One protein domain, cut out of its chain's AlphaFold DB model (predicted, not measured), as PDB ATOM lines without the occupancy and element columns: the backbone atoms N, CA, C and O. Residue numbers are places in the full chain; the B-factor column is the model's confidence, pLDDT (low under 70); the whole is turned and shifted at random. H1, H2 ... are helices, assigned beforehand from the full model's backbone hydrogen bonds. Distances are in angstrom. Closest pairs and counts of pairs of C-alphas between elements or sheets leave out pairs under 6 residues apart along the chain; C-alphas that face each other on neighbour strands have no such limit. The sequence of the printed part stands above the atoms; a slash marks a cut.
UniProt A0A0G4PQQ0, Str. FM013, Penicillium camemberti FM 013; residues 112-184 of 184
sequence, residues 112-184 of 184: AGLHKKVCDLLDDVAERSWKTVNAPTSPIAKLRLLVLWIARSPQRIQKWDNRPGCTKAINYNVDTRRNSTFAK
ATOM      1  N   ALA A 112     131.590 164.267 165.777       83.00
ATOM      2  CA  ALA A 112     132.456 163.701 164.740       83.00
ATOM      3  C   ALA A 112     131.977 163.958 163.293       83.00
ATOM      4  O   ALA A 112     132.683 163.619 162.344       83.00
ATOM      5  N   GLY A 113     130.778 164.522 163.112       79.62
ATOM      6  CA  GLY A 113     130.131 164.690 161.812       79.62
ATOM      7  C   GLY A 113     129.618 163.365 161.242       79.62
ATOM      8  O   GLY A 113     129.812 162.301 161.832       79.62
ATOM      9  N   LEU A 114     128.958 163.424 160.087       82.81
ATOM     10  CA  LEU A 114     128.510 162.245 159.337       82.81
ATOM     11  C   LEU A 114     129.513 161.953 158.223       82.81
ATOM     12  O   LEU A 114     130.015 162.892 157.615       82.81
ATOM     13  N   HIS A 115     129.812 160.681 157.949       82.56
ATOM     14  CA  HIS A 115     130.727 160.319 156.854       82.56
ATOM     15  C   HIS A 115     130.188 160.813 155.520       82.56
ATOM     16  O   HIS A 115     130.927 161.471 154.798       82.56
ATOM     17  N   LYS A 116     128.891 160.599 155.261       83.44
ATOM     18  CA  LYS A 116     128.234 161.077 154.044       83.44
ATOM     19  C   LYS A 116     128.437 162.577 153.827       83.44
ATOM     20  O   LYS A 116     128.952 162.961 152.794       83.44
ATOM     21  N   LYS A 117     128.180 163.403 154.848       84.50
ATOM     22  CA  LYS A 117     128.404 164.859 154.765       84.50
ATOM     23  C   LYS A 117     129.845 165.228 154.417       84.50
ATOM     24  O   LYS A 117     130.066 166.239 153.771       84.50
ATOM     25  N   VAL A 118     130.824 164.453 154.883       86.38
ATOM     26  CA  VAL A 118     132.241 164.697 154.578       86.38
ATOM     27  C   VAL A 118     132.593 164.225 153.164       86.38
ATOM     28  O   VAL A 118     133.405 164.865 152.507       86.38
ATOM     29  N   CYS A 119     131.984 163.139 152.685       86.38
ATOM     30  CA  CYS A 119     132.087 162.720 151.288       86.38
ATOM     31  C   CYS A 119     131.481 163.767 150.352       86.38
ATOM     32  O   CYS A 119     132.198 164.225 149.471       86.38
ATOM     33  N   ASP A 120     130.246 164.203 150.618       87.38
ATOM     34  CA  ASP A 120     129.551 165.246 149.855       87.38
ATOM     35  C   ASP A 120     130.403 166.532 149.811       87.38
ATOM     36  O   ASP A 120     130.618 167.104 148.750       87.38
ATOM     37  N   LEU A 121     131.001 166.923 150.946       88.12
ATOM     38  CA  LEU A 121     131.923 168.063 151.021       88.12
ATOM     39  C   LEU A 121     133.142 167.906 150.099       88.12
ATOM     40  O   LEU A 121     133.578 168.866 149.473       88.12
ATOM     41  N   LEU A 122     133.740 166.714 150.064       88.44
ATOM     42  CA  LEU A 122     134.905 166.435 149.225       88.44
ATOM     43  C   LEU A 122     134.536 166.360 147.738       88.44
ATOM     44  O   LEU A 122     135.372 166.700 146.903       88.44
ATOM     45  N   ASP A 123     133.317 165.925 147.421       88.75
ATOM     46  CA  ASP A 123     132.774 165.928 146.063       88.75
ATOM     47  C   ASP A 123     132.537 167.379 145.595       88.75
ATOM     48  O   ASP A 123     133.077 167.784 144.567       88.75
ATOM     49  N   ASP A 124     131.894 168.213 146.423       86.62
ATOM     50  CA  ASP A 124     131.701 169.650 146.162       86.62
ATOM     51  C   ASP A 124     133.031 170.388 145.945       86.62
ATOM     52  O   ASP A 124     133.164 171.236 145.063       86.62
ATOM     53  N   VAL A 125     134.045 170.069 146.751       86.31
ATOM     54  CA  VAL A 125     135.396 170.626 146.625       86.31
ATOM     55  C   VAL A 125     136.047 170.247 145.297       86.31
ATOM     56  O   VAL A 125     136.744 171.078 144.708       86.31
ATOM     57  N   ALA A 126     135.872 169.001 144.851       85.06
ATOM     58  CA  ALA A 126     136.424 168.539 143.583       85.06
ATOM     59  C   ALA A 126     135.802 169.299 142.400       85.06
ATOM     60  O   ALA A 126     136.494 169.566 141.421       85.06
ATOM     61  N   GLU A 127     134.536 169.707 142.525       85.06
ATOM     62  CA  GLU A 127     133.817 170.482 141.511       85.06
ATOM     63  C   GLU A 127     134.072 172.000 141.587       85.06
ATOM     64  O   GLU A 127     134.189 172.659 140.556       85.06
ATOM     65  N   ARG A 128     134.135 172.582 142.796       77.62
ATOM     66  CA  ARG A 128     134.046 174.047 143.026       77.62
ATOM     67  C   ARG A 128     135.252 174.675 143.730       77.62
ATOM     68  O   ARG A 128     135.247 175.883 143.985       77.62
ATOM     69  N   SER A 129     136.303 173.896 143.997       74.00
ATOM     70  CA  SER A 129     137.524 174.264 144.737       74.00
ATOM     71  C   SER A 129     137.344 174.497 146.248       74.00
ATOM     72  O   SER A 129     136.294 174.906 146.730       74.00
ATOM     73  N   TRP A 130     138.421 174.307 147.018       72.44
ATOM     74  CA  TRP A 130     138.440 174.438 148.486       72.44
ATOM     75  C   TRP A 130     138.166 175.844 149.035       72.44
ATOM     76  O   TRP A 130     137.844 175.983 150.212       72.44
ATOM     77  N   LYS A 131     138.316 176.898 148.223       69.75
ATOM     78  CA  LYS A 131     138.223 178.291 148.698       69.75
ATOM     79  C   LYS A 131     136.805 178.699 149.107       69.75
ATOM     80  O   LYS A 131     136.638 179.705 149.785       69.75
ATOM     81  N   THR A 132     135.801 177.936 148.688       67.38
ATOM     82  CA  THR A 132     134.376 178.248 148.864       67.38
ATOM     83  C   THR A 132     133.697 177.371 149.916       67.38
ATOM     84  O   THR A 132     132.511 177.550 150.189       67.38
ATOM     85  N   VAL A 133     134.427 176.431 150.526       70.88
ATOM     86  CA  VAL A 133     133.843 175.354 151.327       70.88
ATOM     87  C   VAL A 133     134.257 175.459 152.796       70.88
ATOM     88  O   VAL A 133     135.439 175.485 153.135       70.88
ATOM     89  N   ASN A 134     133.268 175.479 153.693       79.06
ATOM     90  CA  ASN A 134     133.494 175.576 155.135       79.06
ATOM     91  C   ASN A 134     133.936 174.230 155.725       79.06
ATOM     92  O   ASN A 134     133.196 173.245 155.699       79.06
ATOM     93  N   ALA A 135     135.131 174.201 156.316       78.75
ATOM     94  CA  ALA A 135     135.648 173.012 156.980       78.75
ATOM     95  C   ALA A 135     134.942 172.737 158.329       78.75
ATOM     96  O   ALA A 135     134.523 173.671 159.021       78.75
ATOM     97  N   PRO A 136     134.857 171.466 158.771       84.31
ATOM     98  CA  PRO A 136     134.320 171.124 160.084       84.31
ATOM     99  C   PRO A 136     135.111 171.763 161.233       84.31
ATOM    100  O   PRO A 136     136.338 171.850 161.190       84.31
ATOM    101  N   THR A 137     134.425 172.145 162.312       84.88
ATOM    102  CA  THR A 137     135.057 172.787 163.477       84.88
ATOM    103  C   THR A 137     135.574 171.792 164.517       84.88
ATOM    104  O   THR A 137     136.591 172.067 165.155       84.88
ATOM    105  N   SER A 138     134.937 170.624 164.677       88.75
ATOM    106  CA  SER A 138     135.355 169.642 165.686       88.75
ATOM    107  C   SER A 138     136.657 168.923 165.284       88.75
ATOM    108  O   SER A 138     136.822 168.568 164.110       88.75
ATOM    109  N   PRO A 139     137.575 168.645 166.232       89.00
ATOM    110  CA  PRO A 139     138.823 167.939 165.932       89.00
ATOM    111  C   PRO A 139     138.600 166.574 165.269       89.00
ATOM    112  O   PRO A 139     139.286 166.229 164.309       89.00
ATOM    113  N   ILE A 140     137.596 165.817 165.721       85.88
ATOM    114  CA  ILE A 140     137.299 164.492 165.161       85.88
ATOM    115  C   ILE A 140     136.727 164.593 163.745       85.88
ATOM    116  O   ILE A 140     137.087 163.789 162.886       85.88
ATOM    117  N   ALA A 141     135.876 165.583 163.463       86.00
ATOM    118  CA  ALA A 141     135.369 165.784 162.109       86.00
ATOM    119  C   ALA A 141     136.484 166.215 161.143       86.00
ATOM    120  O   ALA A 141     136.513 165.747 160.005       86.00
ATOM    121  N   LYS A 142     137.448 167.028 161.604       89.06
ATOM    122  CA  LYS A 142     138.654 167.368 160.828       89.06
ATOM    123  C   LYS A 142     139.512 166.138 160.541       89.06
ATOM    124  O   LYS A 142     139.902 165.931 159.397       89.06
ATOM    125  N   LEU A 143     139.757 165.289 161.541       88.31
ATOM    126  CA  LEU A 143     140.479 164.026 161.345       88.31
ATOM    127  C   LEU A 143     139.773 163.127 160.326       88.31
ATOM    128  O   LEU A 143     140.427 162.562 159.453       88.31
ATOM    129  N   ARG A 144     138.439 163.029 160.382       86.75
ATOM    130  CA  ARG A 144     137.670 162.280 159.381       86.75
ATOM    131  C   ARG A 144     137.835 162.861 157.978       86.75
ATOM    132  O   ARG A 144     138.059 162.089 157.050       86.75
ATOM    133  N   LEU A 145     137.745 164.181 157.826       88.44
ATOM    134  CA  LEU A 145     137.978 164.858 156.549       88.44
ATOM    135  C   LEU A 145     139.372 164.545 156.000       88.44
ATOM    136  O   LEU A 145     139.489 164.134 154.853       88.44
ATOM    137  N   LEU A 146     140.408 164.661 156.834       88.94
ATOM    138  CA  LEU A 146     141.789 164.352 156.461       88.94
ATOM    139  C   LEU A 146     141.953 162.896 156.016       88.94
ATOM    140  O   LEU A 146     142.536 162.638 154.968       88.94
ATOM    141  N   VAL A 147     141.409 161.941 156.776       87.88
ATOM    142  CA  VAL A 147     141.473 160.514 156.429       87.88
ATOM    143  C   VAL A 147     140.804 160.243 155.083       87.88
ATOM    144  O   VAL A 147     141.374 159.530 154.259       87.88
ATOM    145  N   LEU A 148     139.622 160.817 154.834       87.25
ATOM    146  CA  LEU A 148     138.899 160.625 153.573       87.25
ATOM    147  C   LEU A 148     139.579 161.321 152.399       87.25
ATOM    148  O   LEU A 148     139.640 160.758 151.311       87.25
ATOM    149  N   TRP A 149     140.145 162.502 152.626       88.50
ATOM    150  CA  TRP A 149     140.906 163.214 151.614       88.50
ATOM    151  C   TRP A 149     142.170 162.445 151.210       88.50
ATOM    152  O   TRP A 149     142.402 162.234 150.023       88.50
ATOM    153  N   ILE A 150     142.931 161.930 152.184       87.38
ATOM    154  CA  ILE A 150     144.093 161.062 151.930       87.38
ATOM    155  C   ILE A 150     143.661 159.782 151.211       87.38
ATOM    156  O   ILE A 150     144.334 159.342 150.284       87.38
ATOM    157  N   ALA A 151     142.545 159.172 151.618       83.62
ATOM    158  CA  ALA A 151     142.035 157.960 150.980       83.62
ATOM    159  C   ALA A 151     141.683 158.173 149.499       83.62
ATOM    160  O   ALA A 151     141.842 157.249 148.705       83.62
ATOM    161  N   ARG A 152     141.244 159.383 149.133       84.06
ATOM    162  CA  ARG A 152     140.919 159.783 147.758       84.06
ATOM    163  C   ARG A 152     142.121 160.323 146.973       84.06
ATOM    164  O   ARG A 152     141.965 160.684 145.811       84.06
ATOM    165  N   SER A 153     143.308 160.409 147.574       85.88
ATOM    166  CA  SER A 153     144.472 160.965 146.885       85.88
ATOM    167  C   SER A 153     144.985 160.004 145.796       85.88
ATOM    168  O   SER A 153     145.031 158.790 146.029       85.88
ATOM    169  N   PRO A 154     145.442 160.511 144.632       84.75
ATOM    170  CA  PRO A 154     145.967 159.668 143.555       84.75
ATOM    171  C   PRO A 154     147.103 158.749 144.013       84.75
ATOM    172  O   PRO A 154     147.154 157.583 143.638       84.75
ATOM    173  N   GLN A 155     147.978 159.240 144.897       87.00
ATOM    174  CA  GLN A 155     149.100 158.466 145.439       87.00
ATOM    175  C   GLN A 155     148.617 157.288 146.289       87.00
ATOM    176  O   GLN A 155     149.220 156.214 146.275       87.00
ATOM    177  N   ARG A 156     147.538 157.476 147.060       84.00
ATOM    178  CA  ARG A 156     146.981 156.417 147.901       84.00
ATOM    179  C   ARG A 156     146.278 155.354 147.067       84.00
ATOM    180  O   ARG A 156     146.450 154.174 147.372       84.00
ATOM    181  N   ILE A 157     145.547 155.775 146.037       82.19
ATOM    182  CA  ILE A 157     144.885 154.892 145.069       82.19
ATOM    183  C   ILE A 157     145.940 154.068 144.323       82.19
ATOM    184  O   ILE A 157     145.932 152.846 144.415       82.19
ATOM    185  N   GLN A 158     146.948 154.719 143.741       83.88
ATOM    186  CA  GLN A 158     148.036 154.048 143.027       83.88
ATOM    187  C   GLN A 158     148.802 153.059 143.920       83.88
ATOM    188  O   GLN A 158     149.124 151.945 143.510       83.88
ATOM    189  N   LYS A 159     149.074 153.428 145.180       84.12
ATOM    190  CA  LYS A 159     149.702 152.518 146.151       84.12
ATOM    191  C   LYS A 159     148.837 151.292 146.448       84.12
ATOM    192  O   LYS A 159     149.383 150.260 146.835       84.12
ATOM    193  N   TRP A 160     147.515 151.412 146.352       78.88
ATOM    194  CA  TRP A 160     146.606 150.285 146.505       78.88
ATOM    195  C   TRP A 160     146.621 149.389 145.266       78.88
ATOM    196  O   TRP A 160     146.801 148.181 145.409       78.88
ATOM    197  N   ASP A 161     146.505 149.981 144.079       80.19
ATOM    198  CA  ASP A 161     146.458 149.263 142.799       80.19
ATOM    199  C   ASP A 161     147.747 148.476 142.524       80.19
ATOM    200  O   ASP A 161     147.710 147.374 141.986       80.19
ATOM    201  N   ASN A 162     148.890 148.986 142.985       84.88
ATOM    202  CA  ASN A 162     150.189 148.330 142.823       84.88
ATOM    203  C   ASN A 162     150.440 147.166 143.808       84.88
ATOM    204  O   ASN A 162     151.536 146.602 143.816       84.88
ATOM    205  N   ARG A 163     149.489 146.811 144.689       82.88
ATOM    206  CA  ARG A 163     149.685 145.704 145.641       82.88
ATOM    207  C   ARG A 163     149.463 144.343 144.971       82.88
ATOM    208  O   ARG A 163     148.378 144.104 144.438       82.88
ATOM    209  N   PRO A 164     150.419 143.402 145.081       83.00
ATOM    210  CA  PRO A 164     150.256 142.070 144.515       83.00
ATOM    211  C   PRO A 164     149.063 141.348 145.156       83.00
ATOM    212  O   PRO A 164     148.901 141.349 146.377       83.00
ATOM    213  N   GLY A 165     148.211 140.754 144.319       79.12
ATOM    214  CA  GLY A 165     147.010 140.031 144.752       79.12
ATOM    215  C   GLY A 165     145.813 140.914 145.125       79.12
ATOM    216  O   GLY A 165     144.795 140.388 145.572       79.12
ATOM    217  N   CYS A 166     145.890 142.237 144.944       72.44
ATOM    218  CA  CYS A 166     144.765 143.130 145.200       72.44
ATOM    219  C   CYS A 166     143.996 143.425 143.906       72.44
ATOM    220  O   CYS A 166     144.468 144.153 143.046       72.44
ATOM    221  N   THR A 167     142.790 142.869 143.767       68.38
ATOM    222  CA  THR A 167     141.923 143.089 142.592       68.38
ATOM    223  C   THR A 167     140.949 144.253 142.767       68.38
ATOM    224  O   THR A 167     140.273 144.646 141.818       68.38
ATOM    225  N   LYS A 168     140.830 144.796 143.987       67.88
ATOM    226  CA  LYS A 168     139.888 145.871 144.302       67.88
ATOM    227  C   LYS A 168     140.354 146.717 145.484       67.88
ATOM    228  O   LYS A 168     140.782 146.184 146.509       67.88
ATOM    229  N   ALA A 169     140.176 148.032 145.368       66.00
ATOM    230  CA  ALA A 169     140.238 148.969 146.485       66.00
ATOM    231  C   ALA A 169     139.211 148.617 147.570       66.00
ATOM    232  O   ALA A 169     138.000 148.607 147.324       66.00
ATOM    233  N   ILE A 170     139.682 148.348 148.793       64.56
ATOM    234  CA  ILE A 170     138.797 148.316 149.960       64.56
ATOM    235  C   ILE A 170     138.522 149.766 150.332       64.56
ATOM    236  O   ILE A 170     139.310 150.414 151.021       64.56
ATOM    237  N   ASN A 171     137.390 150.278 149.855       64.06
ATOM    238  CA  ASN A 171     136.921 151.590 150.267       64.06
ATOM    239  C   ASN A 171     136.737 151.611 151.784       64.06
ATOM    240  O   ASN A 171     136.217 150.653 152.369       64.06
ATOM    241  N   TYR A 172     137.121 152.724 152.411       63.88
ATOM    242  CA  TYR A 172     136.779 153.023 153.798       63.88
ATOM    243  C   TYR A 172     135.266 153.270 153.885       63.88
ATOM    244  O   TYR A 172     134.791 154.398 153.953       63.88
ATOM    245  N   ASN A 173     134.501 152.182 153.797       60.66
ATOM    246  CA  ASN A 173     133.054 152.177 153.846       60.66
ATOM    247  C   ASN A 173     132.631 151.936 155.289       60.66
ATOM    248  O   ASN A 173     132.368 150.812 155.735       60.66
ATOM    249  N   VAL A 174     132.573 153.037 156.019       61.91
ATOM    250  CA  VAL A 174     131.955 153.047 157.331       61.91
ATOM    251  C   VAL A 174     130.428 152.930 157.241       61.91
ATOM    252  O   VAL A 174     129.803 152.702 158.255       61.91
ATOM    253  N   ASP A 175     129.807 152.938 156.060       57.50
ATOM    254  CA  ASP A 175     128.351 152.863 155.884       57.50
ATOM    255  C   ASP A 175     127.753 151.441 155.739       57.50
ATOM    256  O   ASP A 175     126.561 151.273 155.476       57.50
ATOM    257  N   THR A 176     128.526 150.370 155.948       57.94
ATOM    258  CA  THR A 176     128.002 148.980 155.917       57.94
ATOM    259  C   THR A 176     127.043 148.714 157.081       57.94
ATOM    260  O   THR A 176     127.349 149.150 158.163       57.94
ATOM    261  N   ARG A 177     125.922 147.976 156.960       54.09
ATOM    262  CA  ARG A 177     124.855 147.810 158.008       54.09
ATOM    263  C   ARG A 177     125.309 147.693 159.488       54.09
ATOM    264  O   ARG A 177     124.554 148.057 160.385       54.09
ATOM    265  N   ARG A 178     126.493 147.134 159.761       54.56
ATOM    266  CA  ARG A 178     127.074 147.014 161.117       54.56
ATOM    267  C   ARG A 178     127.941 148.209 161.544       54.56
ATOM    268  O   ARG A 178     128.091 148.417 162.738       54.56
ATOM    269  N   ASN A 179     128.423 148.989 160.583       51.22
ATOM    270  CA  ASN A 179     129.093 150.275 160.736       51.22
ATOM    271  C   ASN A 179     128.198 151.467 160.316       51.22
ATOM    272  O   ASN A 179     128.582 152.595 160.590       51.22
ATOM    273  N   SER A 180     127.009 151.233 159.717       43.91
ATOM    274  CA  SER A 180     126.206 152.138 158.853       43.91
ATOM    275  C   SER A 180     125.680 153.401 159.499       43.91
ATOM    276  O   SER A 180     124.849 154.127 158.955       43.91
ATOM    277  N   THR A 181     126.129 153.651 160.704       42.69
ATOM    278  CA  THR A 181     125.775 154.802 161.489       42.69
ATOM    279  C   THR A 181     126.415 156.094 161.001       42.69
ATOM    280  O   THR A 181     126.233 157.125 161.642       42.69
ATOM    281  N   PHE A 182     127.101 156.071 159.859       37.28
ATOM    282  CA  PHE A 182     127.566 157.275 159.189       37.28
ATOM    283  C   PHE A 182     126.694 157.725 157.996       37.28
ATOM    284  O   PHE A 182     126.963 158.798 157.440       37.28
ATOM    285  N   ALA A 183     125.622 156.976 157.687       34.12
ATOM    286  CA  ALA A 183     124.690 157.216 156.579       34.12
ATOM    287  C   ALA A 183     123.308 157.759 157.000       34.12
ATOM    288  O   ALA A 183     122.420 157.863 156.153       34.12
ATOM    289  N   LYS A 184     123.094 158.084 158.283       33.78
ATOM    290  CA  LYS A 184     121.872 158.758 158.759       33.78
ATOM    291  C   LYS A 184     122.173 160.153 159.267       33.78
ATOM    292  O   LYS A 184     123.055 160.256 160.145       33.78
TER     293      LYS A 184
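AT A GLANCE: This is residues 112 to 184 of the 184 residues of the protein "Str. FM013" of Penicillium camemberti FM 013 (UniProt A0A0G4PQQ0). Two helices, H1 and H2, pack on each other at a steep angle, and the short helix H3 carries the chain onward from the end of H2, away from H1. Beyond H3 the chain turns at residues 162 to 167, which stick out, and a long tail without a named element folds back toward the beginning of H1, leaving an open outline. The printed part has 73 residues with three named helices, in the order H1, H2, H3, and no named strand; it is all helix by class, though under half of the residues, 35, are in named elements. It is only just loose, close to compact, with a radius of gyration of the C-alphas of 13.6 A and spans of 39 by 32 by 21 A.

IN THESE COORDINATES: H1, residues 115 to 128, begins with C-alpha 115 at (130.727, 160.319, 156.854) and measures 19.8 A from first to last C-alpha. H2, residues 139 to 151, measures 18.3 A and ends with C-alpha 151 at (142.035, 157.960, 150.980). H3, residues 154 to 161, ends with C-alpha 161 at (146.458, 149.263, 142.799).

HOW THE PARTS SIT: H1 and H2 touch, H2 with residues 144 to 149 alone; their closest C-alphas, those of Val 118 and Leu 145, are 6.1 A apart. The two run the same way at a steep tilt of 60 degrees. H2 and H3 are close but not clearly touching, with the C-alphas of Ile 150 and Arg 156 closest at 6.8 A. They run the same way at a steep tilt of 63 degrees. H1 and H3 are apart. In H1, H2 and H3 every O i to N i+4 pair is within hydrogen-bond range.

THE WHOLE: The two C-alphas farthest apart, those of Thr 132 and Gly 165, are 40.5 A apart. The printed part has no cut and ends at residue 184, the chain's last. The link from H1 to H2 is short, and the link from H2 to H3 is tight. Residues 162 to 184 hold no named element. The mean pLDDT of the printed part is 76.3; residues 131 to 132 and 167 to 184 are under 70.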